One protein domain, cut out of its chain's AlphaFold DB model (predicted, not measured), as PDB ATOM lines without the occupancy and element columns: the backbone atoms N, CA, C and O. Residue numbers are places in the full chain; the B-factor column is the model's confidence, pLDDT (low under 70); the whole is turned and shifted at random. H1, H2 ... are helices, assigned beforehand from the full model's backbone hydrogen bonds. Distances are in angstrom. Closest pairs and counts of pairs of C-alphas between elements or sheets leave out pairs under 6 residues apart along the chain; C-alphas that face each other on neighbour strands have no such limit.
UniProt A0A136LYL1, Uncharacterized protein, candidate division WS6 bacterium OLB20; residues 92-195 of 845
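This is residues 92 to 195 of the 845 residues of an uncharacterized protein of candidate division WS6 bacterium OLB20 (UniProt A0A136LYL1). Two long helices, H3 and H5, run nearly in line but staggered, overlapping where H3 ends and along the first half of H5, and together they make a long rod. The short helices H1 and H2 pack along one part of H3, H4 packs beside the first part of H5, and the far end of H5 sticks out, with residues 187 to 193 standing free. The printed part has 104 residues with five named helices in the order H1, H2, H3, H4, H5 and no named strand, and its class is all helix. The whole is loose, with a radius of gyration of the C-alphas of 17.9 A, and it spans 64 by 26 by 17 A.

H1 is residues 92 to 98, 10.0 A long from first to last C-alpha, and begins with C-alpha 92 at (-51.523, -8.656, 29.928). H2 is residues 105 to 114, 14.2 A long. H3 is residues 121 to 144, 34.3 A long, from C-alpha 121 at (-43.463, -4.611, 42.719). H4 is residues 150 to 159, 14.4 A long. H5, the longest, is residues 165 to 192, 40.4 A long, and ends with C-alpha 192 at (-38.291, 44.201, 8.910).

H3 is the hub, touching H1, H2 and H5. H1 and H2 form a helical hairpin that only just touches, with 3 pairs of C-alphas within 8 A, the closest being those of Ala 93 and Leu 113, 6.6 A apart. H1 also only just touches H3, at residues 127 to 131 of H3 alone, again with 3 pairs; the closest C-alphas are those of Val 97 and Val 131, 6.9 A apart. H2 and H3 form a second helical hairpin, at a shallow tilt of 12 degrees, opposite ways; the C-alphas of Ile 110 and Ile 128 come closest, at 5.9 A. H3, H4 and H5 are a bundle, up and down, each helix running against the one before it. H3 and H4 are close but not clearly touching, with the closest C-alphas, of Leu 139 and Leu 153, 7.5 A apart. H4 and H5 form a helical hairpin at a shallow tilt of 18 degrees, with residues 168 to 175 of H5 alone touching H4; the closest C-alphas are those of Leu 157 and Ala 168, 6.9 A apart. Residues 140 to 144 of H3 touch residues 171 to 178 of H5, the same way at a shallow tilt of 13 degrees; the closest C-alphas, of Val 143 and Leu 175, are 5.3 A apart. H1 is apart from H4 and H5, and H2 is apart from H5. In H1, H2, H3, H4 and H5 every O i to N i+4 pair is within hydrogen-bond range.

The two C-alphas farthest apart, those of Gln 118 and Gly 193, are 64.7 A apart. The printed part has no cut, and no link is long. The mean pLDDT of the printed part is 75.8; residues 92 to 95, 97 to 107, 117, 159 and 161 to 162 are under 70.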
ATOM      1  N   ASP A  92     -50.497  -9.700  30.054       67.75
ATOM      2  CA  ASP A  92     -51.523  -8.656  29.928       67.75
ATOM      3  C   ASP A  92     -50.972  -7.250  30.221       67.75
ATOM      4  O   ASP A  92     -51.260  -6.283  29.507       67.75
ATOM      5  N   ALA A  93     -50.114  -7.124  31.236       64.88
ATOM      6  CA  ALA A  93     -49.479  -5.855  31.581       64.88
ATOM      7  C   ALA A  93     -48.519  -5.356  30.490       64.88
ATOM      8  O   ALA A  93     -48.523  -4.170  30.153       64.88
ATOM      9  N   ARG A  94     -47.733  -6.258  29.886       69.31
ATOM     10  CA  ARG A  94     -46.855  -5.920  28.753       69.31
ATOM     11  C   ARG A  94     -47.651  -5.474  27.530       69.31
ATOM     12  O   ARG A  94     -47.287  -4.482  26.899       69.31
ATOM     13  N   ASN A  95     -48.753  -6.154  27.222       69.38
ATOM     14  CA  ASN A  95     -49.625  -5.781  26.109       69.38
ATOM     15  C   ASN A  95     -50.271  -4.403  26.325       69.38
ATOM     16  O   ASN A  95     -50.311  -3.591  25.401       69.38
ATOM     17  N   THR A  96     -50.672  -4.096  27.561       70.12
ATOM     18  CA  THR A  96     -51.232  -2.788  27.942       70.12
ATOM     19  C   THR A  96     -50.222  -1.645  27.757       70.12
ATOM     20  O   THR A  96     -50.574  -0.590  27.235       70.12
ATOM     21  N   VAL A  97     -48.948  -1.854  28.109       66.81
ATOM     22  CA  VAL A  97     -47.871  -0.858  27.908       66.81
ATOM     23  C   VAL A  97     -47.524  -0.662  26.431       66.81
ATOM     24  O   VAL A  97     -47.215   0.451  26.002       66.81
ATOM     25  N   ASN A  98     -47.572  -1.723  25.626       64.19
ATOM     26  CA  ASN A  98     -47.264  -1.637  24.198       64.19
ATOM     27  C   ASN A  98     -48.368  -0.950  23.380       64.19
ATOM     28  O   ASN A  98     -48.059  -0.334  22.364       64.19
ATOM     29  N   ALA A  99     -49.621  -0.994  23.839       59.41
ATOM     30  CA  ALA A  99     -50.757  -0.299  23.224       59.41
ATOM     31  C   ALA A  99     -50.850   1.204  23.585       59.41
ATOM     32  O   ALA A  99     -51.834   1.864  23.249       59.41
ATOM     33  N   TYR A 100     -49.847   1.745  24.281       64.94
ATOM     34  CA  TYR A 100     -49.809   3.121  24.773       64.94
ATOM     35  C   TYR A 100     -49.952   4.192  23.671       64.94
ATOM     36  O   TYR A 100     -49.218   4.180  22.682       64.94
ATOM     37  N   VAL A 101     -50.836   5.175  23.903       61.72
ATOM     38  CA  VAL A 101     -51.012   6.396  23.092       61.72
ATOM     39  C   VAL A 101     -50.753   7.630  23.978       61.72
ATOM     40  O   VAL A 101     -51.341   7.686  25.059       61.72
ATOM     41  N   PRO A 102     -49.926   8.613  23.560       65.06
ATOM     42  CA  PRO A 102     -49.531   9.751  24.407       65.06
ATOM     43  C   PRO A 102     -50.680  10.652  24.910       65.06
ATOM     44  O   PRO A 102     -51.724  10.742  24.259       65.06
ATOM     45  N   GLY A 103     -50.473  11.358  26.036       63.31
ATOM     46  CA  GLY A 103     -51.419  12.301  26.661       63.31
ATOM     47  C   GLY A 103     -52.124  11.768  27.924       63.31
ATOM     48  O   GLY A 103     -51.574  10.960  28.670       63.31
ATOM     49  N   ASN A 104     -53.388  12.167  28.154       59.59
ATOM     50  CA  ASN A 104     -54.204  11.780  29.332       59.59
ATOM     51  C   ASN A 104     -54.349  10.253  29.552       59.59
ATOM     52  O   ASN A 104     -54.800   9.807  30.606       59.59
ATOM     53  N   ASN A 105     -53.949   9.433  28.580       62.34
ATOM     54  CA  ASN A 105     -53.957   7.975  28.662       62.34
ATOM     55  C   ASN A 105     -52.756   7.396  29.441       62.34
ATOM     56  O   ASN A 105     -52.799   6.226  29.834       62.34
ATOM     57  N   ALA A 106     -51.708   8.186  29.713       65.25
ATOM     58  CA  ALA A 106     -50.562   7.762  30.526       65.25
ATOM     59  C   ALA A 106     -50.973   7.428  31.962       65.25
ATOM     60  O   ALA A 106     -50.618   6.370  32.480       65.25
ATOM     61  N   GLN A 107     -51.802   8.276  32.573       67.62
ATOM     62  CA  GLN A 107     -52.316   8.071  33.926       67.62
ATOM     63  C   GLN A 107     -53.215   6.830  34.015       67.62
ATOM     64  O   GLN A 107     -53.112   6.061  34.966       67.62
ATOM     65  N   VAL A 108     -54.056   6.593  33.003       70.81
ATOM     66  CA  VAL A 108     -54.916   5.399  32.925       70.81
ATOM     67  C   VAL A 108     -54.069   4.130  32.825       70.81
ATOM     68  O   VAL A 108     -54.285   3.178  33.571       70.81
ATOM     69  N   THR A 109     -53.058   4.141  31.957       74.31
ATOM     70  CA  THR A 109     -52.130   3.015  31.772       74.31
ATOM     71  C   THR A 109     -51.353   2.729  33.061       74.31
ATOM     72  O   THR A 109     -51.269   1.581  33.488       74.31
ATOM     73  N   ILE A 110     -50.847   3.771  33.730       72.50
ATOM     74  CA  ILE A 110     -50.123   3.654  35.003       72.50
ATOM     75  C   ILE A 110     -51.042   3.141  36.120       72.50
ATOM     76  O   ILE A 110     -50.657   2.228  36.841       72.50
ATOM     77  N   ASN A 111     -52.267   3.652  36.241       70.06
ATOM     78  CA  ASN A 111     -53.220   3.193  37.253       70.06
ATOM     79  C   ASN A 111     -53.641   1.733  37.035       70.06
ATOM     80  O   ASN A 111     -53.777   0.987  38.003       70.06
ATOM     81  N   ASN A 112     -53.787   1.298  35.782       75.31
ATOM     82  CA  ASN A 112     -54.055  -0.104  35.460       75.31
ATOM     83  C   ASN A 112     -52.888  -1.017  35.866       75.31
ATOM     84  O   ASN A 112     -53.121  -2.114  36.371       75.31
ATOM     85  N   LEU A 113     -51.641  -0.559  35.709       77.31
ATOM     86  CA  LEU A 113     -50.457  -1.284  36.179       77.31
ATOM     87  C   LEU A 113     -50.366  -1.309  37.712       77.31
ATOM     88  O   LEU A 113     -50.050  -2.351  38.278       77.31
ATOM     89  N   ILE A 114     -50.669  -0.192  38.384       74.56
ATOM     90  CA  ILE A 114     -50.666  -0.071  39.854       74.56
ATOM     91  C   ILE A 114     -51.703  -1.005  40.487       74.56
ATOM     92  O   ILE A 114     -51.400  -1.703  41.452       74.56
ATOM     93  N   ASN A 115     -52.907  -1.049  39.917       71.75
ATOM     94  CA  ASN A 115     -54.022  -1.833  40.445       71.75
ATOM     95  C   ASN A 115     -53.939  -3.329  40.106       71.75
ATOM     96  O   ASN A 115     -54.738  -4.117  40.614       71.75
ATOM     97  N   ASN A 116     -52.978  -3.751  39.276       71.44
ATOM     98  CA  ASN A 116     -52.769  -5.162  38.978       71.44
ATOM     99  C   ASN A 116     -51.944  -5.831  40.093       71.44
ATOM    100  O   ASN A 116     -50.723  -5.960  40.011       71.44
ATOM    101  N   ALA A 117     -52.642  -6.264  41.146       57.84
ATOM    102  CA  ALA A 117     -52.066  -6.857  42.356       57.84
ATOM    103  C   ALA A 117     -51.303  -8.181  42.134       57.84
ATOM    104  O   ALA A 117     -50.685  -8.690  43.066       57.84
ATOM    105  N   GLN A 118     -51.358  -8.759  40.929       71.06
ATOM    106  CA  GLN A 118     -50.676 -10.011  40.595       71.06
ATOM    107  C   GLN A 118     -49.241  -9.801  40.085       71.06
ATOM    108  O   GLN A 118     -48.508 -10.776  39.951       71.06
ATOM    109  N   LEU A 119     -48.820  -8.558  39.814       73.62
ATOM    110  CA  LEU A 119     -47.447  -8.238  39.419       73.62
ATOM    111  C   LEU A 119     -46.529  -8.035  40.637       73.62
ATOM    112  O   LEU A 119     -46.912  -7.326  41.568       73.62
ATOM    113  N   PRO A 120     -45.288  -8.556  40.614       76.75
ATOM    114  CA  PRO A 120     -44.268  -8.201  41.593       76.75
ATOM    115  C   PRO A 120     -43.922  -6.711  41.490       76.75
ATOM    116  O   PRO A 120     -43.801  -6.178  40.383       76.75
ATOM    117  N   ASP A 121     -43.702  -6.060  42.635       75.00
ATOM    118  CA  ASP A 121     -43.463  -4.611  42.719       75.00
ATOM    119  C   ASP A 121     -42.338  -4.139  41.781       75.00
ATOM    120  O   ASP A 121     -42.495  -3.157  41.061       75.00
ATOM    121  N   THR A 122     -41.243  -4.897  41.689       75.94
ATOM    122  CA  THR A 122     -40.087  -4.574  40.837       75.94
ATOM    123  C   THR A 122     -40.406  -4.555  39.338       75.94
ATOM    124  O   THR A 122     -39.887  -3.717  38.598       75.94
ATOM    125  N   GLU A 123     -41.263  -5.460  38.863       72.19
ATOM    126  CA  GLU A 123     -41.675  -5.518  37.455       72.19
ATOM    127  C   GLU A 123     -42.698  -4.432  37.135       72.19
ATOM    128  O   GLU A 123     -42.615  -3.780  36.090       72.19
ATOM    129  N   ARG A 124     -43.629  -4.200  38.063       78.56
ATOM    130  CA  ARG A 124     -44.610  -3.121  37.976       78.56
ATOM    131  C   ARG A 124     -43.917  -1.760  37.871       78.56
ATOM    132  O   ARG A 124     -44.238  -0.982  36.973       78.56
ATOM    133  N   ASP A 125     -42.915  -1.510  38.708       76.81
ATOM    134  CA  ASP A 125     -42.163  -0.252  38.723       76.81
ATOM    135  C   ASP A 125     -41.327  -0.054  37.447       76.81
ATOM    136  O   ASP A 125     -41.227   1.062  36.924       76.81
ATOM    137  N   SER A 126     -40.780  -1.139  36.883       80.75
ATOM    138  CA  SER A 126     -40.059  -1.107  35.605       80.75
ATOM    139  C   SER A 126     -40.971  -0.713  34.434       80.75
ATOM    140  O   SER A 126     -40.616   0.159  33.636       80.75
ATOM    141  N   LEU A 127     -42.176  -1.291  34.354       77.44
ATOM    142  CA  LEU A 127     -43.162  -0.971  33.314       77.44
ATOM    143  C   LEU A 127     -43.697   0.461  33.443       77.44
ATOM    144  O   LEU A 127     -43.804   1.178  32.446       77.44
ATOM    145  N   ILE A 128     -43.961   0.913  34.671       78.38
ATOM    146  CA  ILE A 128     -44.352   2.300  34.951       78.38
ATOM    147  C   ILE A 128     -43.251   3.274  34.503       78.38
ATOM    148  O   ILE A 128     -43.543   4.294  33.876       78.38
ATOM    149  N   SER A 129     -41.982   2.946  34.758       80.50
ATOM    150  CA  SER A 129     -40.839   3.773  34.351       80.50
ATOM    151  C   SER A 129     -40.725   3.913  32.828       80.50
ATOM    152  O   SER A 129     -40.439   5.003  32.333       80.50
ATOM    153  N   GLN A 130     -41.021   2.855  32.065       78.44
ATOM    154  CA  GLN A 130     -41.022   2.905  30.596       78.44
ATOM    155  C   GLN A 130     -42.126   3.810  30.031       78.44
ATOM    156  O   GLN A 130     -41.869   4.579  29.101       78.44
ATOM    157  N   VAL A 131     -43.343   3.753  30.592       79.38
ATOM    158  CA  VAL A 131     -44.454   4.638  30.185       79.38
ATOM    159  C   VAL A 131     -44.103   6.101  30.474       79.38
ATOM    160  O   VAL A 131     -44.270   6.957  29.605       79.38
ATOM    161  N   ARG A 132     -43.524   6.385  31.648       78.25
ATOM    162  CA  ARG A 132     -43.071   7.737  32.024       78.25
ATOM    163  C   ARG A 132     -41.995   8.278  31.092       78.25
ATOM    164  O   ARG A 132     -42.092   9.420  30.653       78.25
ATOM    165  N   GLN A 133     -40.985   7.470  30.769       80.56
ATOM    166  CA  GLN A 133     -39.890   7.895  29.896       80.56
ATOM    167  C   GLN A 133     -40.399   8.292  28.502       80.56
ATOM    168  O   GLN A 133     -39.965   9.308  27.958       80.56
ATOM    169  N   ARG A 134     -41.352   7.531  27.947       80.94
ATOM    170  CA  ARG A 134     -41.981   7.848  26.655       80.94
ATOM    171  C   ARG A 134     -42.789   9.143  26.709       80.94
ATOM    172  O   ARG A 134     -42.679   9.952  25.791       80.94
ATOM    173  N   GLU A 135     -43.553   9.368  27.776       83.06
ATOM    174  CA  GLU A 135     -44.357  10.589  27.890       83.06
ATOM    175  C   GLU A 135     -43.503  11.838  28.111       83.06
ATOM    176  O   GLU A 135     -43.735  12.868  27.479       83.06
ATOM    177  N   MET A 136     -42.444  11.736  28.914       82.25
ATOM    178  CA  MET A 136     -41.494  12.833  29.099       82.25
ATOM    179  C   MET A 136     -40.764  13.199  27.803       82.25
ATOM    180  O   MET A 136     -40.508  14.377  27.554       82.25
ATOM    181  N   GLN A 137     -40.450  12.220  26.948       83.69
ATOM    182  CA  GLN A 137     -39.859  12.488  25.637       83.69
ATOM    183  C   GLN A 137     -40.841  13.213  24.704       83.69
ATOM    184  O   GLN A 137     -40.459  14.180  24.048       83.69
ATOM    185  N   ASN A 138     -42.114  12.814  24.701       81.56
ATOM    186  CA  ASN A 138     -43.150  13.498  23.929       81.56
ATOM    187  C   ASN A 138     -43.395  14.936  24.429       81.56
ATOM    188  O   ASN A 138     -43.491  15.864  23.628       81.56
ATOM    189  N   LEU A 139     -43.423  15.149  25.750       81.44
ATOM    190  CA  LEU A 139     -43.529  16.484  26.345       81.44
ATOM    191  C   LEU A 139     -42.357  17.387  25.946       81.44
ATOM    192  O   LEU A 139     -42.585  18.530  25.546       81.44
ATOM    193  N   ARG A 140     -41.118  16.877  25.976       84.38
ATOM    194  CA  ARG A 140     -39.935  17.614  25.489       84.38
ATOM    195  C   ARG A 140     -40.072  18.007  24.021       84.38
ATOM    196  O   ARG A 140     -39.766  19.146  23.666       84.38
ATOM    197  N   ASP A 141     -40.555  17.103  23.174       83.62
ATOM    198  CA  ASP A 141     -40.757  17.380  21.749       83.62
ATOM    199  C   ASP A 141     -41.834  18.454  21.519       83.62
ATOM    200  O   ASP A 141     -41.644  19.358  20.700       83.62
ATOM    201  N   LEU A 142     -42.940  18.408  22.267       81.19
ATOM    202  CA  LEU A 142     -44.014  19.406  22.202       81.19
ATOM    203  C   LEU A 142     -43.555  20.788  22.686       81.19
ATOM    204  O   LEU A 142     -43.850  21.792  22.030       81.19
ATOM    205  N   VAL A 143     -42.788  20.841  23.780       82.38
ATOM    206  CA  VAL A 143     -42.160  22.068  24.299       82.38
ATOM    207  C   VAL A 143     -41.174  22.645  23.282       82.38
ATOM    208  O   VAL A 143     -41.241  23.827  22.950       82.38
ATOM    209  N   THR A 144     -40.317  21.804  22.696       80.44
ATOM    210  CA  THR A 144     -39.324  22.228  21.694       80.44
ATOM    211  C   THR A 144     -39.979  22.835  20.451       80.44
ATOM    212  O   THR A 144     -39.432  23.773  19.862       80.44
ATOM    213  N   ARG A 145     -41.157  22.327  20.064       74.81
ATOM    214  CA  ARG A 145     -41.972  22.827  18.942       74.81
ATOM    215  C   ARG A 145     -42.877  24.012  19.309       74.81
ATOM    216  O   ARG A 145     -43.533  24.543  18.415       74.81
ATOM    217  N   GLY A 146     -42.931  24.412  20.582       73.06
ATOM    218  CA  GLY A 146     -43.794  25.491  21.077       73.06
ATOM    219  C   GLY A 146     -45.296  25.194  20.969       73.06
ATOM    220  O   GLY A 146     -46.104  26.119  20.963       73.06
ATOM    221  N   ALA A 147     -45.673  23.917  20.852       74.12
ATOM    222  CA  ALA A 147     -47.036  23.484  20.537       74.12
ATOM    223  C   ALA A 147     -47.939  23.304  21.772       74.12
ATOM    224  O   ALA A 147     -49.116  22.982  21.627       74.12
ATOM    225  N   ILE A 148     -47.395  23.489  22.979       75.62
ATOM    226  CA  ILE A 148     -48.089  23.307  24.258       75.62
ATOM    227  C   ILE A 148     -48.068  24.611  25.064       75.62
ATOM    228  O   ILE A 148     -47.116  25.387  24.969       75.62
ATOM    229  N   THR A 149     -49.123  24.884  25.832       79.81
ATOM    230  CA  THR A 149     -49.172  26.038  26.748       79.81
ATOM    231  C   THR A 149     -48.584  25.691  28.122       79.81
ATOM    232  O   THR A 149     -48.567  24.515  28.490       79.81
ATOM    233  N   PRO A 150     -48.155  26.682  28.929       77.94
ATOM    234  CA  PRO A 150     -47.668  26.427  30.290       77.94
ATOM    235  C   PRO A 150     -48.687  25.673  31.155       77.94
ATOM    236  O   PRO A 150     -48.347  24.691  31.806       77.94
ATOM    237  N   ALA A 151     -49.968  26.042  31.063       73.94
ATOM    238  CA  ALA A 151     -51.043  25.357  31.780       73.94
ATOM    239  C   ALA A 151     -51.222  23.892  31.337       73.94
ATOM    240  O   ALA A 151     -51.497  23.024  32.161       73.94
ATOM    241  N   GLN A 152     -51.060  23.601  30.041       78.62
ATOM    242  CA  GLN A 152     -51.112  22.231  29.522       78.62
ATOM    243  C   GLN A 152     -49.882  21.416  29.946       78.62
ATOM    244  O   GLN A 152     -50.020  20.236  30.270       78.62
ATOM    245  N   LEU A 153     -48.698  22.037  29.977       83.62
ATOM    246  CA  LEU A 153     -47.472  21.418  30.480       83.62
ATOM    247  C   LEU A 153     -47.627  21.054  31.963       83.62
ATOM    248  O   LEU A 153     -47.421  19.898  32.323       83.62
ATOM    249  N   ASP A 154     -48.074  21.990  32.802       80.25
ATOM    250  CA  ASP A 154     -48.280  21.754  34.234       80.25
ATOM    251  C   ASP A 154     -49.355  20.700  34.510       80.25
ATOM    252  O   ASP A 154     -49.139  19.811  35.334       80.25
ATOM    253  N   ALA A 155     -50.483  20.740  33.794       74.44
ATOM    254  CA  ALA A 155     -51.526  19.725  33.921       74.44
ATOM    255  C   ALA A 155     -51.000  18.321  33.574       74.44
ATOM    256  O   ALA A 155     -51.300  17.359  34.277       74.44
ATOM    257  N   THR A 156     -50.172  18.201  32.532       76.50
ATOM    258  CA  THR A 156     -49.604  16.904  32.130       76.50
ATOM    259  C   THR A 156     -48.536  16.426  33.118       76.50
ATOM    260  O   THR A 156     -48.500  15.247  33.466       76.50
ATOM    261  N   LEU A 157     -47.705  17.336  33.639       81.31
ATOM    262  CA  LEU A 157     -46.697  17.026  34.657       81.31
ATOM    263  C   LEU A 157     -47.330  16.572  35.982       81.31
ATOM    264  O   LEU A 157     -46.836  15.633  36.597       81.31
ATOM    265  N   GLN A 158     -48.450  17.173  36.397       77.25
ATOM    266  CA  GLN A 158     -49.200  16.754  37.591       77.25
ATOM    267  C   GLN A 158     -49.786  15.340  37.464       77.25
ATOM    268  O   GLN A 158     -49.952  14.643  38.465       77.25
ATOM    269  N   MET A 159     -50.091  14.904  36.240       69.88
ATOM    270  CA  MET A 159     -50.641  13.575  35.955       69.88
ATOM    271  C   MET A 159     -49.565  12.489  35.801       69.88
ATOM    272  O   MET A 159     -49.902  11.303  35.754       69.88
ATOM    273  N   LEU A 160     -48.280  12.861  35.750       74.00
ATOM    274  CA  LEU A 160     -47.145  11.943  35.649       74.00
ATOM    275  C   LEU A 160     -46.500  11.730  37.029       74.00
ATOM    276  O   LEU A 160     -45.685  12.545  37.467       74.00
ATOM    277  N   PRO A 161     -46.814  10.631  37.741       63.69
ATOM    278  CA  PRO A 161     -46.206  10.375  39.043       63.69
ATOM    279  C   PRO A 161     -44.683  10.226  38.912       63.69
ATOM    280  O   PRO A 161     -44.201   9.588  37.981       63.69
ATOM    281  N   GLY A 162     -43.916  10.775  39.856       65.81
ATOM    282  CA  GLY A 162     -42.462  10.579  39.937       65.81
ATOM    283  C   GLY A 162     -41.603  11.388  38.956       65.81
ATOM    284  O   GLY A 162     -40.423  11.070  38.828       65.81
ATOM    285  N   VAL A 163     -42.145  12.410  38.284       72.44
ATOM    286  CA  VAL A 163     -41.316  13.423  37.605       72.44
ATOM    287  C   VAL A 163     -40.587  14.245  38.663       72.44
ATOM    288  O   VAL A 163     -41.200  14.719  39.622       72.44
ATOM    289  N   SER A 164     -39.270  14.393  38.518       78.62
ATOM    290  CA  SER A 164     -38.495  15.193  39.463       78.62
ATOM    291  C   SER A 164     -38.834  16.679  39.319       78.62
ATOM    292  O   SER A 164     -39.069  17.175  38.215       78.62
ATOM    293  N   ALA A 165     -38.815  17.415  40.435       72.88
ATOM    294  CA  ALA A 165     -39.023  18.864  40.414       72.88
ATOM    295  C   ALA A 165     -38.026  19.566  39.473       72.88
ATOM    296  O   ALA A 165     -38.405  20.488  38.760       72.88
ATOM    297  N   GLY A 166     -36.781  19.073  39.404       77.88
ATOM    298  CA  GLY A 166     -35.754  19.596  38.501       77.88
ATOM    299  C   GLY A 166     -36.070  19.400  37.014       77.88
ATOM    300  O   GLY A 166     -35.867  20.321  36.229       77.88
ATOM    301  N   GLU A 167     -36.604  18.246  36.607       78.06
ATOM    302  CA  GLU A 167     -36.978  18.000  35.203       78.06
ATOM    303  C   GLU A 167     -38.229  18.775  34.780       78.06
ATOM    304  O   GLU A 167     -38.296  19.265  33.652       78.06
ATOM    305  N   ALA A 168     -39.211  18.898  35.677       76.88
ATOM    306  CA  ALA A 168     -40.389  19.733  35.455       76.88
ATOM    307  C   ALA A 168     -39.988  21.203  35.272       76.88
ATOM    308  O   ALA A 168     -40.434  21.865  34.337       76.88
ATOM    309  N   GLU A 169     -39.092  21.688  36.129       81.44
ATOM    310  CA  GLU A 169     -38.586  23.053  36.067       81.44
ATOM    311  C   GLU A 169     -37.745  23.295  34.809       81.44
ATOM    312  O   GLU A 169     -37.884  24.325  34.155       81.44
ATOM    313  N   GLN A 170     -36.931  22.324  34.389       83.62
ATOM    314  CA  GLN A 170     -36.206  22.407  33.123       83.62
ATOM    315  C   GLN A 170     -37.160  22.530  31.924       83.62
ATOM    316  O   GLN A 170     -36.960  23.392  31.075       83.62
ATOM    317  N   LEU A 171     -38.232  21.731  31.879       83.31
ATOM    318  CA  LEU A 171     -39.241  21.801  30.816       83.31
ATOM    319  C   LEU A 171     -39.973  23.148  30.769       83.31
ATOM    320  O   LEU A 171     -40.257  23.648  29.680       83.31
ATOM    321  N   ARG A 172     -40.269  23.746  31.930       84.00
ATOM    322  CA  ARG A 172     -40.855  25.094  32.010       84.00
ATOM    323  C   ARG A 172     -39.893  26.151  31.488       84.00
ATOM    324  O   ARG A 172     -40.272  26.950  30.639       84.00
ATOM    325  N   ASN A 173     -38.637  26.102  31.928       82.69
ATOM    326  CA  ASN A 173     -37.600  27.022  31.471       82.69
ATOM    327  C   ASN A 173     -37.354  26.905  29.958       82.69
ATOM    328  O   ASN A 173     -37.203  27.920  29.277       82.69
ATOM    329  N   ASP A 174     -37.378  25.688  29.411       85.00
ATOM    330  CA  ASP A 174     -37.259  25.448  27.971       85.00
ATOM    331  C   ASP A 174     -38.466  26.011  27.198       85.00
ATOM    332  O   ASP A 174     -38.290  26.628  26.139       85.00
ATOM    333  N   LEU A 175     -39.687  25.855  27.728       84.19
ATOM    334  CA  LEU A 175     -40.906  26.421  27.144       84.19
ATOM    335  C   LEU A 175     -40.868  27.955  27.138       84.19
ATOM    336  O   LEU A 175     -41.142  28.575  26.108       84.19
ATOM    337  N   ASP A 176     -40.463  28.564  28.249       80.44
ATOM    338  CA  ASP A 176     -40.332  30.014  28.383       80.44
ATOM    339  C   ASP A 176     -39.239  30.573  27.469       80.44
ATOM    340  O   ASP A 176     -39.442  31.578  26.776       80.44
ATOM    341  N   ALA A 177     -38.087  29.901  27.391       81.25
ATOM    342  CA  ALA A 177     -37.004  30.266  26.486       81.25
ATOM    343  C   ALA A 177     -37.459  30.224  25.018       81.25
ATOM    344  O   ALA A 177     -37.161  31.144  24.247       81.25
ATOM    345  N   LYS A 178     -38.229  29.200  24.628       82.19
ATOM    346  CA  LYS A 178     -38.823  29.106  23.286       82.19
ATOM    347  C   LYS A 178     -39.864  30.190  23.037       82.19
ATOM    348  O   LYS A 178     -39.808  30.832  21.987       82.19
ATOM    349  N   GLY A 179     -40.752  30.451  23.994       80.88
ATOM    350  CA  GLY A 179     -41.722  31.543  23.915       80.88
ATOM    351  C   GLY A 179     -41.042  32.900  23.707       80.88
ATOM    352  O   GLY A 179     -41.425  33.664  22.822       80.88
ATOM    353  N   ASN A 180     -39.965  33.171  24.444       82.25
ATOM    354  CA  ASN A 180     -39.176  34.396  24.306       82.25
ATOM    355  C   ASN A 180     -38.455  34.490  22.954       82.25
ATOM    356  O   ASN A 180     -38.440  35.561  22.343       82.25
ATOM    357  N   ALA A 181     -37.901  33.384  22.451       79.62
ATOM    358  CA  ALA A 181     -37.278  33.338  21.132       79.62
ATOM    359  C   ALA A 181     -38.288  33.626  20.005       79.62
ATOM    360  O   ALA A 181     -37.993  34.421  19.112       79.62
ATOM    361  N   ILE A 182     -39.496  33.055  20.082       79.06
ATOM    362  CA  ILE A 182     -40.592  33.319  19.135       79.06
ATOM    363  C   ILE A 182     -41.013  34.790  19.198       79.06
ATOM    364  O   ILE A 182     -41.128  35.444  18.165       79.06
ATOM    365  N   MET A 183     -41.184  35.347  20.402       82.75
ATOM    366  CA  MET A 183     -41.544  36.758  20.572       82.75
ATOM    367  C   MET A 183     -40.466  37.708  20.043       82.75
ATOM    368  O   MET A 183     -40.795  38.751  19.476       82.75
ATOM    369  N   LYS A 184     -39.187  37.360  20.199       85.50
ATOM    370  CA  LYS A 184     -38.070  38.114  19.622       85.50
ATOM    371  C   LYS A 184     -38.102  38.063  18.092       85.50
ATOM    372  O   LYS A 184     -38.081  39.116  17.465       85.50
ATOM    373  N   ALA A 185     -38.240  36.872  17.510       79.00
ATOM    374  CA  ALA A 185     -38.346  36.696  16.064       79.00
ATOM    375  C   ALA A 185     -39.562  37.434  15.478       79.00
ATOM    376  O   ALA A 185     -39.455  38.071  14.437       79.00
ATOM    377  N   ALA A 186     -40.703  37.426  16.176       76.00
ATOM    378  CA  ALA A 186     -41.891  38.171  15.769       76.00
ATOM    379  C   ALA A 186     -41.648  39.687  15.781       76.00
ATOM    380  O   ALA A 186     -42.027  40.377  14.838       76.00
ATOM    381  N   ARG A 187     -40.970  40.217  16.809       78.44
ATOM    382  CA  ARG A 187     -40.576  41.637  16.854       78.44
ATOM    383  C   ARG A 187     -39.613  42.002  15.724       78.44
ATOM    384  O   ARG A 187     -39.772  43.061  15.125       78.44
ATOM    385  N   GLU A 188     -38.654  41.134  15.417       80.81
ATOM    386  CA  GLU A 188     -37.713  41.326  14.307       80.81
ATOM    387  C   GLU A 188     -38.427  41.294  12.946       80.81
ATOM    388  O   GLU A 188     -38.223  42.190  12.132       80.81
ATOM    389  N   ALA A 189     -39.340  40.345  12.724       77.31
ATOM    390  CA  ALA A 189     -40.160  40.270  11.511       77.31
ATOM    391  C   ALA A 189     -41.042  41.524  11.325       77.31
ATOM    392  O   ALA A 189     -41.110  42.098  10.237       77.31
ATOM    393  N   ILE A 190     -41.659  42.017  12.408       74.62
ATOM    394  CA  ILE A 190     -42.433  43.271  12.417       74.62
ATOM    395  C   ILE A 190     -41.543  44.470  12.061       74.62
ATOM    396  O   ILE A 190     -41.960  45.318  11.268       74.62
ATOM    397  N   ALA A 191     -40.331  44.544  12.617       74.00
ATOM    398  CA  ALA A 191     -39.376  45.616  12.336       74.00
ATOM    399  C   ALA A 191     -38.879  45.595  10.879       74.00
ATOM    400  O   ALA A 191     -38.729  46.652  10.270       74.00
ATOM    401  N   ASN A 192     -38.696  44.401  10.306       80.25
ATOM    402  CA  ASN A 192     -38.291  44.201   8.910       80.25
ATOM    403  C   ASN A 192     -39.427  44.430   7.904       80.25
ATOM    404  O   ASN A 192     -39.193  44.501   6.700       80.25
ATOM    405  N   GLY A 193     -40.656  44.598   8.392       76.19
ATOM    406  CA  GLY A 193     -41.804  44.944   7.573       76.19
ATOM    407  C   GLY A 193     -42.574  43.752   7.010       76.19
ATOM    408  O   GLY A 193     -43.435  43.978   6.158       76.19
ATOM    409  N   ASP A 194     -42.335  42.538   7.509       83.94
ATOM    410  CA  ASP A 194     -43.007  41.317   7.058       83.94
ATOM    411  C   ASP A 194     -44.536  41.413   7.191       83.94
ATOM    412  O   ASP A 194     -45.077  42.191   7.985       83.94
ATOM    413  N   THR A 195     -45.252  40.626   6.384       80.62
ATOM    414  CA  THR A 195     -46.721  40.576   6.403       80.62
ATOM    415  C   THR A 195     -47.240  39.948   7.693       80.62
ATOM    416  O   THR A 195     -46.666  38.963   8.156       80.62
TER     417      THR A 195